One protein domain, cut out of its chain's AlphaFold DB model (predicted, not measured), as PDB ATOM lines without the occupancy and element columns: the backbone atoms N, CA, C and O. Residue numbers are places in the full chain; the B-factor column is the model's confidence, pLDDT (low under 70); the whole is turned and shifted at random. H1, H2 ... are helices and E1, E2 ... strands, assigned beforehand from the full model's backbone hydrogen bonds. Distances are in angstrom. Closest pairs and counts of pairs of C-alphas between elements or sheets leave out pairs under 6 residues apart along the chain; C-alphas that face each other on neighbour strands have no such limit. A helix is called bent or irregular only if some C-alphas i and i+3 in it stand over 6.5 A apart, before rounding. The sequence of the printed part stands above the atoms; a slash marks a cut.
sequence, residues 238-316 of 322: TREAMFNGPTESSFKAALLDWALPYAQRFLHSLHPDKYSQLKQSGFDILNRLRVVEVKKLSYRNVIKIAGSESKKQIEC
ATOM      1  N   THR A 238     -10.748  -9.212 -97.501       87.38
ATOM      2  CA  THR A 238      -9.876  -9.996 -96.622       87.38
ATOM      3  C   THR A 238      -9.139  -9.077 -95.656       87.38
ATOM      4  O   THR A 238      -8.933  -7.898 -95.945       87.38
ATOM      5  N   ARG A 239      -8.757  -9.598 -94.487       87.12
ATOM      6  CA  ARG A 239      -7.930  -8.865 -93.523       87.12
ATOM      7  C   ARG A 239      -6.489  -9.308 -93.668       87.12
ATOM      8  O   ARG A 239      -6.190 -10.492 -93.542       87.12
ATOM      9  N   GLU A 240      -5.612  -8.350 -93.899       86.56
ATOM     10  CA  GLU A 240      -4.176  -8.570 -93.900       86.56
ATOM     11  C   GLU A 240      -3.590  -8.022 -92.602       86.56
ATOM     12  O   GLU A 240      -3.805  -6.851 -92.265       86.56
ATOM     13  N   ALA A 241      -2.892  -8.879 -91.854       86.12
ATOM     14  CA  ALA A 241      -2.250  -8.490 -90.612       86.12
ATOM     15  C   ALA A 241      -0.984  -7.670 -90.892       86.12
ATOM     16  O   ALA A 241      -0.112  -8.071 -91.658       86.12
ATOM     17  N   MET A 242      -0.868  -6.542 -90.206       84.06
ATOM     18  CA  MET A 242       0.296  -5.668 -90.185       84.06
ATOM     19  C   MET A 242       0.871  -5.706 -88.772       84.06
ATOM     20  O   MET A 242       0.189  -5.355 -87.808       84.06
ATOM     21  N   PHE A 243       2.115  -6.146 -88.618       84.50
ATOM     22  CA  PHE A 243       2.702  -6.302 -87.292       84.50
ATOM     23  C   PHE A 243       4.178  -5.943 -87.234       84.50
ATOM     24  O   PHE A 243       4.934  -6.191 -88.168       84.50
ATOM     25  N   ASN A 244       4.585  -5.399 -86.084       80.75
ATOM     26  CA  ASN A 244       5.960  -4.990 -85.818       80.75
ATOM     27  C   ASN A 244       6.496  -5.644 -84.541       80.75
ATOM     28  O   ASN A 244       5.790  -5.752 -83.535       80.75
ATOM     29  N   GLY A 245       7.783  -6.000 -84.570       80.06
ATOM     30  CA  GLY A 245       8.512  -6.515 -83.412       80.06
ATOM     31  C   GLY A 245       8.016  -7.893 -82.965       80.06
ATOM     32  O   GLY A 245       7.367  -7.966 -81.918       80.06
ATOM     33  N   PRO A 246       8.298  -8.966 -83.728       77.00
ATOM     34  CA  PRO A 246       8.003 -10.320 -83.279       77.00
ATOM     35  C   PRO A 246       8.714 -10.582 -81.945       77.00
ATOM     36  O   PRO A 246       9.884 -10.243 -81.769       77.00
ATOM     37  N   THR A 247       7.970 -11.128 -80.991       77.69
ATOM     38  CA  THR A 247       8.434 -11.485 -79.646       77.69
ATOM     39  C   THR A 247       8.376 -13.006 -79.492       77.69
ATOM     40  O   THR A 247       7.746 -13.690 -80.299       77.69
ATOM     41  N   GLU A 248       9.059 -13.554 -78.488       79.25
ATOM     42  CA  GLU A 248       9.060 -14.993 -78.231       79.25
ATOM     43  C   GLU A 248       7.640 -15.499 -77.921       79.25
ATOM     44  O   GLU A 248       7.071 -15.198 -76.876       79.25
ATOM     45  N   SER A 249       7.070 -16.288 -78.833       80.94
ATOM     46  CA  SER A 249       5.750 -16.913 -78.682       80.94
ATOM     47  C   SER A 249       5.828 -18.410 -78.365       80.94
ATOM     48  O   SER A 249       4.800 -19.087 -78.390       80.94
ATOM     49  N   SER A 250       7.021 -18.931 -78.048       82.38
ATOM     50  CA  SER A 250       7.313 -20.362 -77.857       82.38
ATOM     51  C   SER A 250       6.372 -21.024 -76.846       82.38
ATOM     52  O   SER A 250       5.769 -22.052 -77.142       82.38
ATOM     53  N   PHE A 251       6.162 -20.391 -75.689       82.69
ATOM     54  CA  PHE A 251       5.268 -20.888 -74.646       82.69
ATOM     55  C   PHE A 251       3.797 -20.905 -75.088       82.69
ATOM     56  O   PHE A 251       3.087 -21.879 -74.850       82.69
ATOM     57  N   LYS A 252       3.331 -19.848 -75.766       83.38
ATOM     58  CA  LYS A 252       1.947 -19.755 -76.268       83.38
ATOM     59  C   LYS A 252       1.691 -20.745 -77.406       83.38
ATOM     60  O   LYS A 252       0.617 -21.338 -77.457       83.38
ATOM     61  N   ALA A 253       2.675 -20.936 -78.284       84.06
ATOM     62  CA  ALA A 253       2.648 -21.953 -79.325       84.06
ATOM     63  C   ALA A 253       2.592 -23.357 -78.707       84.06
ATOM     64  O   ALA A 253       1.664 -24.097 -79.001       84.06
ATOM     65  N   ALA A 254       3.477 -23.664 -77.753       84.81
ATOM     66  CA  ALA A 254       3.494 -24.949 -77.056       84.81
ATOM     67  C   ALA A 254       2.182 -25.238 -76.307       84.81
ATOM     68  O   ALA A 254       1.703 -26.370 -76.304       84.81
ATOM     69  N   LEU A 255       1.569 -24.217 -75.699       86.44
ATOM     70  CA  LEU A 255       0.262 -24.353 -75.058       86.44
ATOM     71  C   LEU A 255      -0.831 -24.713 -76.071       86.44
ATOM     72  O   LEU A 255      -1.678 -25.557 -75.778       86.44
ATOM     73  N   LEU A 256      -0.823 -24.090 -77.252       84.19
ATOM     74  CA  LEU A 256      -1.781 -24.396 -78.313       84.19
ATOM     75  C   LEU A 256      -1.533 -25.771 -78.933       84.19
ATOM     76  O   LEU A 256      -2.492 -26.519 -79.106       84.19
ATOM     77  N   ASP A 257      -0.276 -26.142 -79.171       83.81
ATOM     78  CA  ASP A 257       0.109 -27.476 -79.639       83.81
ATOM     79  C   ASP A 257      -0.328 -28.562 -78.650       83.81
ATOM     80  O   ASP A 257      -0.761 -29.643 -79.051       83.81
ATOM     81  N   TRP A 258      -0.275 -28.262 -77.349       88.06
ATOM     82  CA  TRP A 258      -0.787 -29.150 -76.314       88.06
ATOM     83  C   TRP A 258      -2.317 -29.191 -76.293       88.06
ATOM     84  O   TRP A 258      -2.887 -30.276 -76.277       88.06
ATOM     85  N   ALA A 259      -2.998 -28.041 -76.308       88.56
ATOM     86  CA  ALA A 259      -4.448 -27.952 -76.117       88.56
ATOM     87  C   ALA A 259      -5.264 -28.395 -77.342       88.56
ATOM     88  O   ALA A 259      -6.342 -28.981 -77.190       88.56
ATOM     89  N   LEU A 260      -4.772 -28.130 -78.555       86.12
ATOM     90  CA  LEU A 260      -5.497 -28.370 -79.800       86.12
ATOM     91  C   LEU A 260      -5.899 -29.850 -79.972       86.12
ATOM     92  O   LEU A 260      -7.086 -30.096 -80.208       86.12
ATOM     93  N   PRO A 261      -5.017 -30.850 -79.765       86.56
ATOM     94  CA  PRO A 261      -5.404 -32.259 -79.811       86.56
ATOM     95  C   PRO A 261      -6.517 -32.631 -78.823       86.56
ATOM     96  O   PRO A 261      -7.382 -33.445 -79.153       86.56
ATOM     97  N   TYR A 262      -6.534 -32.051 -77.617       89.00
ATOM     98  CA  TYR A 262      -7.597 -32.318 -76.641       89.00
ATOM     99  C   TYR A 262      -8.922 -31.698 -77.070       89.00
ATOM    100  O   TYR A 262      -9.950 -32.370 -77.006       89.00
ATOM    101  N   ALA A 263      -8.905 -30.459 -77.568       88.12
ATOM    102  CA  ALA A 263     -10.092 -29.813 -78.118       88.12
ATOM    103  C   ALA A 263     -10.662 -30.604 -79.309       88.12
ATOM    104  O   ALA A 263     -11.871 -30.817 -79.390       88.12
ATOM    105  N   GLN A 264      -9.796 -31.116 -80.189       87.00
ATOM    106  CA  GLN A 264     -10.185 -31.982 -81.305       87.00
ATOM    107  C   GLN A 264     -10.831 -33.286 -80.822       87.00
ATOM    108  O   GLN A 264     -11.897 -33.655 -81.313       87.00
ATOM    109  N   ARG A 265     -10.239 -33.965 -79.828       89.62
ATOM    110  CA  ARG A 265     -10.816 -35.184 -79.229       89.62
ATOM    111  C   ARG A 265     -12.161 -34.915 -78.562       89.62
ATOM    112  O   ARG A 265     -13.079 -35.715 -78.713       89.62
ATOM    113  N   PHE A 266     -12.283 -33.796 -77.856       91.56
ATOM    114  CA  PHE A 266     -13.527 -33.373 -77.219       91.56
ATOM    115  C   PHE A 266     -14.637 -33.156 -78.255       91.56
ATOM    116  O   PHE A 266     -15.714 -33.737 -78.134       91.56
ATOM    117  N   LEU A 267     -14.350 -32.397 -79.319       88.38
ATOM    118  CA  LEU A 267     -15.274 -32.170 -80.435       88.38
ATOM    119  C   LEU A 267     -15.660 -33.471 -81.141       88.38
ATOM    120  O   LEU A 267     -16.840 -33.686 -81.399       88.38
ATOM    121  N   HIS A 268     -14.695 -34.349 -81.406       89.38
ATOM    122  CA  HIS A 268     -14.956 -35.661 -81.993       89.38
ATOM    123  C   HIS A 268     -15.861 -36.521 -81.098       89.38
ATOM    124  O   HIS A 268     -16.746 -37.206 -81.599       89.38
ATOM    125  N   SER A 269     -15.661 -36.487 -79.777       93.81
ATOM    126  CA  SER A 269     -16.427 -37.304 -78.830       93.81
ATOM    127  C   SER A 269     -17.860 -36.816 -78.619       93.81
ATOM    128  O   SER A 269     -18.752 -37.642 -78.461       93.81
ATOM    129  N   LEU A 270     -18.084 -35.502 -78.551       94.69
ATOM    130  CA  LEU A 270     -19.402 -34.928 -78.240       94.69
ATOM    131  C   LEU A 270     -20.210 -34.569 -79.487       94.69
ATOM    132  O   LEU A 270     -21.439 -34.561 -79.447       94.69
ATOM    133  N   HIS A 271     -19.533 -34.257 -80.593       93.62
ATOM    134  CA  HIS A 271     -20.146 -33.791 -81.835       93.62
ATOM    135  C   HIS A 271     -19.470 -34.423 -83.071       93.62
ATOM    136  O   HIS A 271     -18.913 -33.696 -83.902       93.62
ATOM    137  N   PRO A 272     -19.522 -35.760 -83.225       90.44
ATOM    138  CA  PRO A 272     -18.809 -36.483 -84.283       90.44
ATOM    139  C   PRO A 272     -19.192 -36.025 -85.698       90.44
ATOM    140  O   PRO A 272     -18.319 -35.901 -86.562       90.44
ATOM    141  N   ASP A 273     -20.463 -35.685 -85.928       92.38
ATOM    142  CA  ASP A 273     -20.941 -35.203 -87.232       92.38
ATOM    143  C   ASP A 273     -20.335 -33.840 -87.587       92.38
ATOM    144  O   ASP A 273     -19.808 -33.647 -88.685       92.38
ATOM    145  N   LYS A 274     -20.325 -32.904 -86.626       87.94
ATOM    146  CA  LYS A 274     -19.715 -31.575 -86.803       87.94
ATOM    147  C   LYS A 274     -18.208 -31.681 -86.997       87.94
ATOM    148  O   LYS A 274     -17.650 -30.988 -87.841       87.94
ATOM    149  N   TYR A 275     -17.550 -32.553 -86.236       87.56
ATOM    150  CA  TYR A 275     -16.121 -32.803 -86.389       87.56
ATOM    151  C   TYR A 275     -15.790 -33.368 -87.778       87.56
ATOM    152  O   TYR A 275     -14.818 -32.945 -88.399       87.56
ATOM    153  N   SER A 276     -16.621 -34.272 -88.300       85.50
ATOM    154  CA  SER A 276     -16.448 -34.847 -89.638       85.50
ATOM    155  C   SER A 276     -16.639 -33.807 -90.746       85.50
ATOM    156  O   SER A 276     -15.812 -33.738 -91.655       85.50
ATOM    157  N   GLN A 277     -17.658 -32.946 -90.637       86.31
ATOM    158  CA  GLN A 277     -17.869 -31.820 -91.559       86.31
ATOM    159  C   GLN A 277     -16.697 -30.833 -91.535       86.31
ATOM    160  O   GLN A 277     -16.205 -30.436 -92.589       86.31
ATOM    161  N   LEU A 278     -16.211 -30.482 -90.340       80.75
ATOM    162  CA  LEU A 278     -15.030 -29.636 -90.178       80.75
ATOM    163  C   LEU A 278     -13.810 -30.273 -90.843       80.75
ATOM    164  O   LEU A 278     -13.128 -29.623 -91.626       80.75
ATOM    165  N   LYS A 279     -13.559 -31.565 -90.601       81.31
ATOM    166  CA  LYS A 279     -12.432 -32.292 -91.201       81.31
ATOM    167  C   LYS A 279     -12.462 -32.264 -92.731       81.31
ATOM    168  O   LYS A 279     -11.408 -32.141 -93.347       81.31
ATOM    169  N   GLN A 280     -13.649 -32.343 -93.331       80.19
ATOM    170  CA  GLN A 280     -13.841 -32.269 -94.781       80.19
ATOM    171  C   GLN A 280     -13.665 -30.852 -95.353       80.19
ATOM    172  O   GLN A 280     -13.345 -30.722 -96.531       80.19
ATOM    173  N   SER A 281     -13.815 -29.792 -94.549       75.50
ATOM    174  CA  SER A 281     -13.700 -28.397 -94.997       75.50
ATOM    175  C   SER A 281     -12.278 -27.812 -94.951       75.50
ATOM    176  O   SER A 281     -12.115 -26.600 -95.078       75.50
ATOM    177  N   GLY A 282     -11.244 -28.649 -94.802       69.75
ATOM    178  CA  GLY A 282      -9.840 -28.208 -94.769       69.75
ATOM    179  C   GLY A 282      -9.278 -28.012 -93.357       69.75
ATOM    180  O   GLY A 282      -8.430 -27.157 -93.114       69.75
ATOM    181  N   PHE A 283      -9.755 -28.790 -92.384       68.50
ATOM    182  CA  PHE A 283      -9.282 -28.732 -90.993       68.50
ATOM    183  C   PHE A 283      -7.795 -29.071 -90.815       68.50
ATOM    184  O   PHE A 283      -7.220 -28.786 -89.766       68.50
ATOM    185  N   ASP A 284      -7.152 -29.667 -91.821       66.25
ATOM    186  CA  ASP A 284      -5.705 -29.881 -91.860       66.25
ATOM    187  C   ASP A 284      -4.912 -28.562 -91.819       66.25
ATOM    188  O   ASP A 284      -3.757 -28.558 -91.390       66.25
ATOM    189  N   ILE A 285      -5.549 -27.430 -92.147       69.31
ATOM    190  CA  ILE A 285      -4.994 -26.081 -91.973       69.31
ATOM    191  C   ILE A 285      -4.670 -25.789 -90.500       69.31
ATOM    192  O   ILE A 285      -3.706 -25.075 -90.227       69.31
ATOM    193  N   LEU A 286      -5.385 -26.379 -89.532       71.25
ATOM    194  CA  LEU A 286      -5.078 -26.183 -88.107       71.25
ATOM    195  C   LEU A 286      -3.713 -26.750 -87.714       71.25
ATOM    196  O   LEU A 286      -3.063 -26.195 -86.834       71.25
ATOM    197  N   ASN A 287      -3.227 -27.778 -88.415       68.00
ATOM    198  CA  ASN A 287      -1.868 -28.292 -88.215       68.00
ATOM    199  C   ASN A 287      -0.793 -27.312 -88.721       68.00
ATOM    200  O   ASN A 287       0.395 -27.512 -88.484       68.00
ATOM    201  N   ARG A 288      -1.199 -26.268 -89.453       74.00
ATOM    202  CA  ARG A 288      -0.341 -25.190 -89.956       74.00
ATOM    203  C   ARG A 288      -0.545 -23.884 -89.191       74.00
ATOM    204  O   ARG A 288       0.044 -22.874 -89.577       74.00
ATOM    205  N   LEU A 289      -1.368 -23.887 -88.136       76.75
ATOM    206  CA  LEU A 289      -1.599 -22.713 -87.306       76.75
ATOM    207  C   LEU A 289      -0.265 -22.248 -86.711       76.75
ATOM    208  O   LEU A 289       0.464 -23.027 -86.101       76.75
ATOM    209  N   ARG A 290       0.062 -20.967 -86.886       77.12
ATOM    210  CA  ARG A 290       1.240 -20.348 -86.273       77.12
ATOM    211  C   ARG A 290       0.805 -19.251 -85.326       77.12
ATOM    212  O   ARG A 290      -0.040 -18.426 -85.665       77.12
ATOM    213  N   VAL A 291       1.429 -19.228 -84.157       81.31
ATOM    214  CA  VAL A 291       1.176 -18.225 -83.127       81.31
ATOM    215  C   VAL A 291       2.334 -17.252 -83.133       81.31
ATOM    216  O   VAL A 291       3.472 -17.626 -82.851       81.31
ATOM    217  N   VAL A 292       2.043 -15.998 -83.453       80.31
ATOM    218  CA  VAL A 292       3.042 -14.933 -83.473       80.31
ATOM    219  C   VAL A 292       2.619 -13.879 -82.466       80.31
ATOM    220  O   VAL A 292       1.526 -13.326 -82.553       80.31
ATOM    221  N   GLU A 293       3.487 -13.617 -81.495       82.44
ATOM    222  CA  GLU A 293       3.320 -12.503 -80.572       82.44
ATOM    223  C   GLU A 293       4.083 -11.295 -81.101       82.44
ATOM    224  O   GLU A 293       5.222 -11.410 -81.553       82.44
ATOM    225  N   VAL A 294       3.439 -10.134 -81.078       83.69
ATOM    226  CA  VAL A 294       3.952  -8.919 -81.712       83.69
ATOM    227  C   VAL A 294       3.731  -7.730 -80.788       83.69
ATOM    228  O   VAL A 294       2.753  -7.690 -80.045       83.69
ATOM    229  N   LYS A 295       4.629  -6.740 -80.837       83.12
ATOM    230  CA  LYS A 295       4.530  -5.533 -79.995       83.12
ATOM    231  C   LYS A 295       3.377  -4.625 -80.402       83.12
ATOM    232  O   LYS A 295       2.787  -3.956 -79.561       83.12
ATOM    233  N   LYS A 296       3.097  -4.568 -81.702       85.81
ATOM    234  CA  LYS A 296       1.987  -3.806 -82.265       85.81
ATOM    235  C   LYS A 296       1.348  -4.614 -83.378       85.81
ATOM    236  O   LYS A 296       2.063  -5.084 -84.265       85.81
ATOM    237  N   LEU A 297       0.027  -4.735 -83.319       88.25
ATOM    238  CA  LEU A 297      -0.782  -5.437 -84.301       88.25
ATOM    239  C   LEU A 297      -1.873  -4.506 -84.826       88.25
ATOM    240  O   LEU A 297      -2.669  -3.934 -84.079       88.25
ATOM    241  N   SER A 298      -1.924  -4.372 -86.137       89.06
ATOM    242  CA  SER A 298      -3.045  -3.785 -86.850       89.06
ATOM    243  C   SER A 298      -3.434  -4.701 -88.001       89.06
ATOM    244  O   SER A 298      -2.719  -5.637 -88.350       89.06
ATOM    245  N   TYR A 299      -4.592  -4.460 -88.595       88.31
ATOM    246  CA  TYR A 299      -4.936  -5.048 -89.880       88.31
ATOM    247  C   TYR A 299      -5.357  -3.967 -90.859       88.31
ATOM    248  O   TYR A 299      -5.798  -2.878 -90.473       88.31
ATOM    249  N   ARG A 300      -5.246  -4.292 -92.140       87.75
ATOM    250  CA  ARG A 300      -5.852  -3.532 -93.228       87.75
ATOM    251  C   ARG A 300      -6.814  -4.426 -93.999       87.75
ATOM    252  O   ARG A 300      -6.608  -5.633 -94.106       87.75
ATOM    253  N   ASN A 301      -7.884  -3.826 -94.499       87.25
ATOM    254  CA  ASN A 301      -8.839  -4.515 -95.361       87.25
ATOM    255  C   ASN A 301      -8.316  -4.496 -96.803       87.25
ATOM    256  O   ASN A 301      -7.896  -3.447 -97.287       87.25
ATOM    257  N   VAL A 302      -8.359  -5.630 -97.496       85.44
ATOM    258  CA  VAL A 302      -7.798  -5.793 -98.845       85.44
ATOM    259  C   VAL A 302      -8.783  -6.540 -99.732       85.44
ATOM    260  O   VAL A 302      -9.344  -7.556 -99.313       85.44
ATOM    261  N   ILE A 303      -8.957  -6.067-100.967       84.12
ATOM    262  CA  ILE A 303      -9.736  -6.749-102.004       84.12
ATOM    263  C   ILE A 303      -8.743  -7.269-103.045       84.12
ATOM    264  O   ILE A 303      -8.297  -6.544-103.934       84.12
ATOM    265  N   LYS A 304      -8.371  -8.548-102.913       71.19
ATOM    266  CA  LYS A 304      -7.284  -9.168-103.693       71.19
ATOM    267  C   LYS A 304      -7.544  -9.172-105.205       71.19
ATOM    268  O   LYS A 304      -6.602  -9.069-105.978       71.19
ATOM    269  N   ILE A 305      -8.811  -9.264-105.615       65.62
ATOM    270  CA  ILE A 305      -9.229  -9.365-107.024       65.62
ATOM    271  C   ILE A 305      -8.903  -8.084-107.812       65.62
ATOM    272  O   ILE A 305      -8.582  -8.164-108.991       65.62
ATOM    273  N   ALA A 306      -8.912  -6.923-107.153       57.06
ATOM    274  CA  ALA A 306      -8.591  -5.634-107.769       57.06
ATOM    275  C   ALA A 306      -7.124  -5.206-107.548       57.06
ATOM    276  O   ALA A 306      -6.772  -4.060-107.816       57.06
ATOM    277  N   GLY A 307      -6.272  -6.082-106.987       53.06
ATOM    278  CA  GLY A 307      -4.870  -5.765-106.673       53.06
ATOM    279  C   GLY A 307      -4.685  -4.576-105.721       53.06
ATOM    280  O   GLY A 307      -3.620  -3.966-105.710       53.06
ATOM    281  N   SER A 308      -5.724  -4.223-104.956       56.78
ATOM    282  CA  SER A 308      -5.834  -2.925-104.288       56.78
ATOM    283  C   SER A 308      -6.096  -3.059-102.786       56.78
ATOM    284  O   SER A 308      -6.876  -3.897-102.318       56.78
ATOM    285  N   GLU A 309      -5.423  -2.209-102.012       63.31
ATOM    286  CA  GLU A 309      -5.363  -2.255-100.550       63.31
ATOM    287  C   GLU A 309      -6.067  -1.034 -99.940       63.31
ATOM    288  O   GLU A 309      -5.897   0.096-100.404       63.31
ATOM    289  N   SER A 310      -6.821  -1.224 -98.851       65.81
ATOM    290  CA  SER A 310      -7.324  -0.081 -98.083       65.81
ATOM    291  C   SER A 310      -6.159   0.659 -97.428       65.81
ATOM    292  O   SER A 310      -5.327   0.064 -96.741       65.81
ATOM    293  N   LYS A 311      -6.151   1.990 -97.556       67.06
ATOM    294  CA  LYS A 311      -5.178   2.870 -96.882       67.06
ATOM    295  C   LYS A 311      -5.353   2.893 -95.358       67.06
ATOM    296  O   LYS A 311      -4.492   3.400 -94.643       67.06
ATOM    297  N   LYS A 312      -6.476   2.383 -94.844       77.56
ATOM    298  CA  LYS A 312      -6.819   2.447 -93.424       77.56
ATOM    299  C   LYS A 312      -6.263   1.240 -92.670       77.56
ATOM    300  O   LYS A 312      -6.665   0.108 -92.923       77.56
ATOM    301  N   GLN A 313      -5.409   1.509 -91.684       80.38
ATOM    302  CA  GLN A 313      -4.994   0.523 -90.686       80.38
ATOM    303  C   GLN A 313      -5.890   0.611 -89.450       80.38
ATOM    304  O   GLN A 313      -6.218   1.704 -88.983       80.38
ATOM    305  N   ILE A 314      -6.288  -0.543 -88.926       82.44
ATOM    306  CA  ILE A 314      -7.136  -0.671 -87.743       82.44
ATOM    307  C   ILE A 314      -6.355  -1.455 -86.693       82.44
ATOM    308  O   ILE A 314      -5.946  -2.585 -86.940       82.44
ATOM    309  N   GLU A 315      -6.118  -0.844 -85.535       85.69
ATOM    310  CA  GLU A 315      -5.433  -1.491 -84.413       85.69
ATOM    311  C   GLU A 315      -6.307  -2.586 -83.791       85.69
ATOM    312  O   GLU A 315      -7.535  -2.477 -83.750       85.69
ATOM    313  N   CYS A 316      -5.678  -3.672 -83.346       83.44
ATOM    314  CA  CYS A 316      -6.385  -4.841 -82.832       83.44
ATOM    315  C   CYS A 316      -5.495  -5.680 -81.911       83.44
ATOM    316  O   CYS A 316      -4.271  -5.623 -81.979       83.44
TER     317      CYS A 316
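AT A GLANCE: This is residues 238 to 316 of the 322 residues of an uncharacterized protein of Rosa chinensis (UniProt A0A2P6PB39). A twisted three-stranded sheet makes one end of a loose, open shape, and an open hook of helices reaches out from it: H1 runs nearly straight away from the sheet, H2 folds back at its far end, and H3 leads back toward E2. No helix covers the sheet. The printed part has 79 residues, with named elements in the order E1 H1 H2 H3 E2 E3; the sheet runs E1 E2 E3, antiparallel throughout, and the class is mixed, helices and strands. The whole is loose, with a radius of gyration of the C-alphas of 16.7 A, and flat, spanning 45 by 33 by 17 A.

IN THESE COORDINATES: Find C-alpha 238 at (-9.876, -9.996, -96.622); from there E1 runs 25.0 A to residue 247, bending by 71 degrees at 244. By its hydrogen bonds, residues 250 to 270 were assigned as one helix, H1, but it is bent: C-alphas 258 and 261 are 6.6 A apart. Its arms are H1a, residues 250 to 258, 12.1 A, and H1b, residues 261 to 270, 14.3 A. H2 is residues 272 to 280, 12.4 A, and H3 residues 283 to 288, 9.7 A. E2, residues 293 to 303, is 25.7 A long and bends by 87 degrees at 296. E3, residues 308 to 315, spans 19.9 A and ends with C-alpha 315 at (-5.433, -1.491, -84.413).

HOW THE PARTS SIT: Look first at edge strand E1 beside E2, antiparallel at 161 degrees: N 240 and O 300 are 2.9 A apart. E2 and E3 are a hairpin, antiparallel at 144 degrees, with N 310 and O 301 at 2.9 A. H1a and H1b stand at a shallow tilt of 29 degrees. H1b touches H2, opposite ways at a steep tilt of 51 degrees; their closest C-alphas, of His 268 and Tyr 275, are 5.4 A apart. H2 and H3 meet only through their link. H1a and H3 are apart. In H1a, H1b and H2 every O i to N i+4 pair is within hydrogen-bond range; H3 has 0 of 2, but 3 of 3 O i to N i+3 pairs.

THE WHOLE: The two C-alphas farthest apart, of Ser 269 and Lys 311, are 45.5 A apart. The printed part has no cut, and its links are tight. Expect low confidence, under 70, at residues 282 to 285, 287 and 305 to 311.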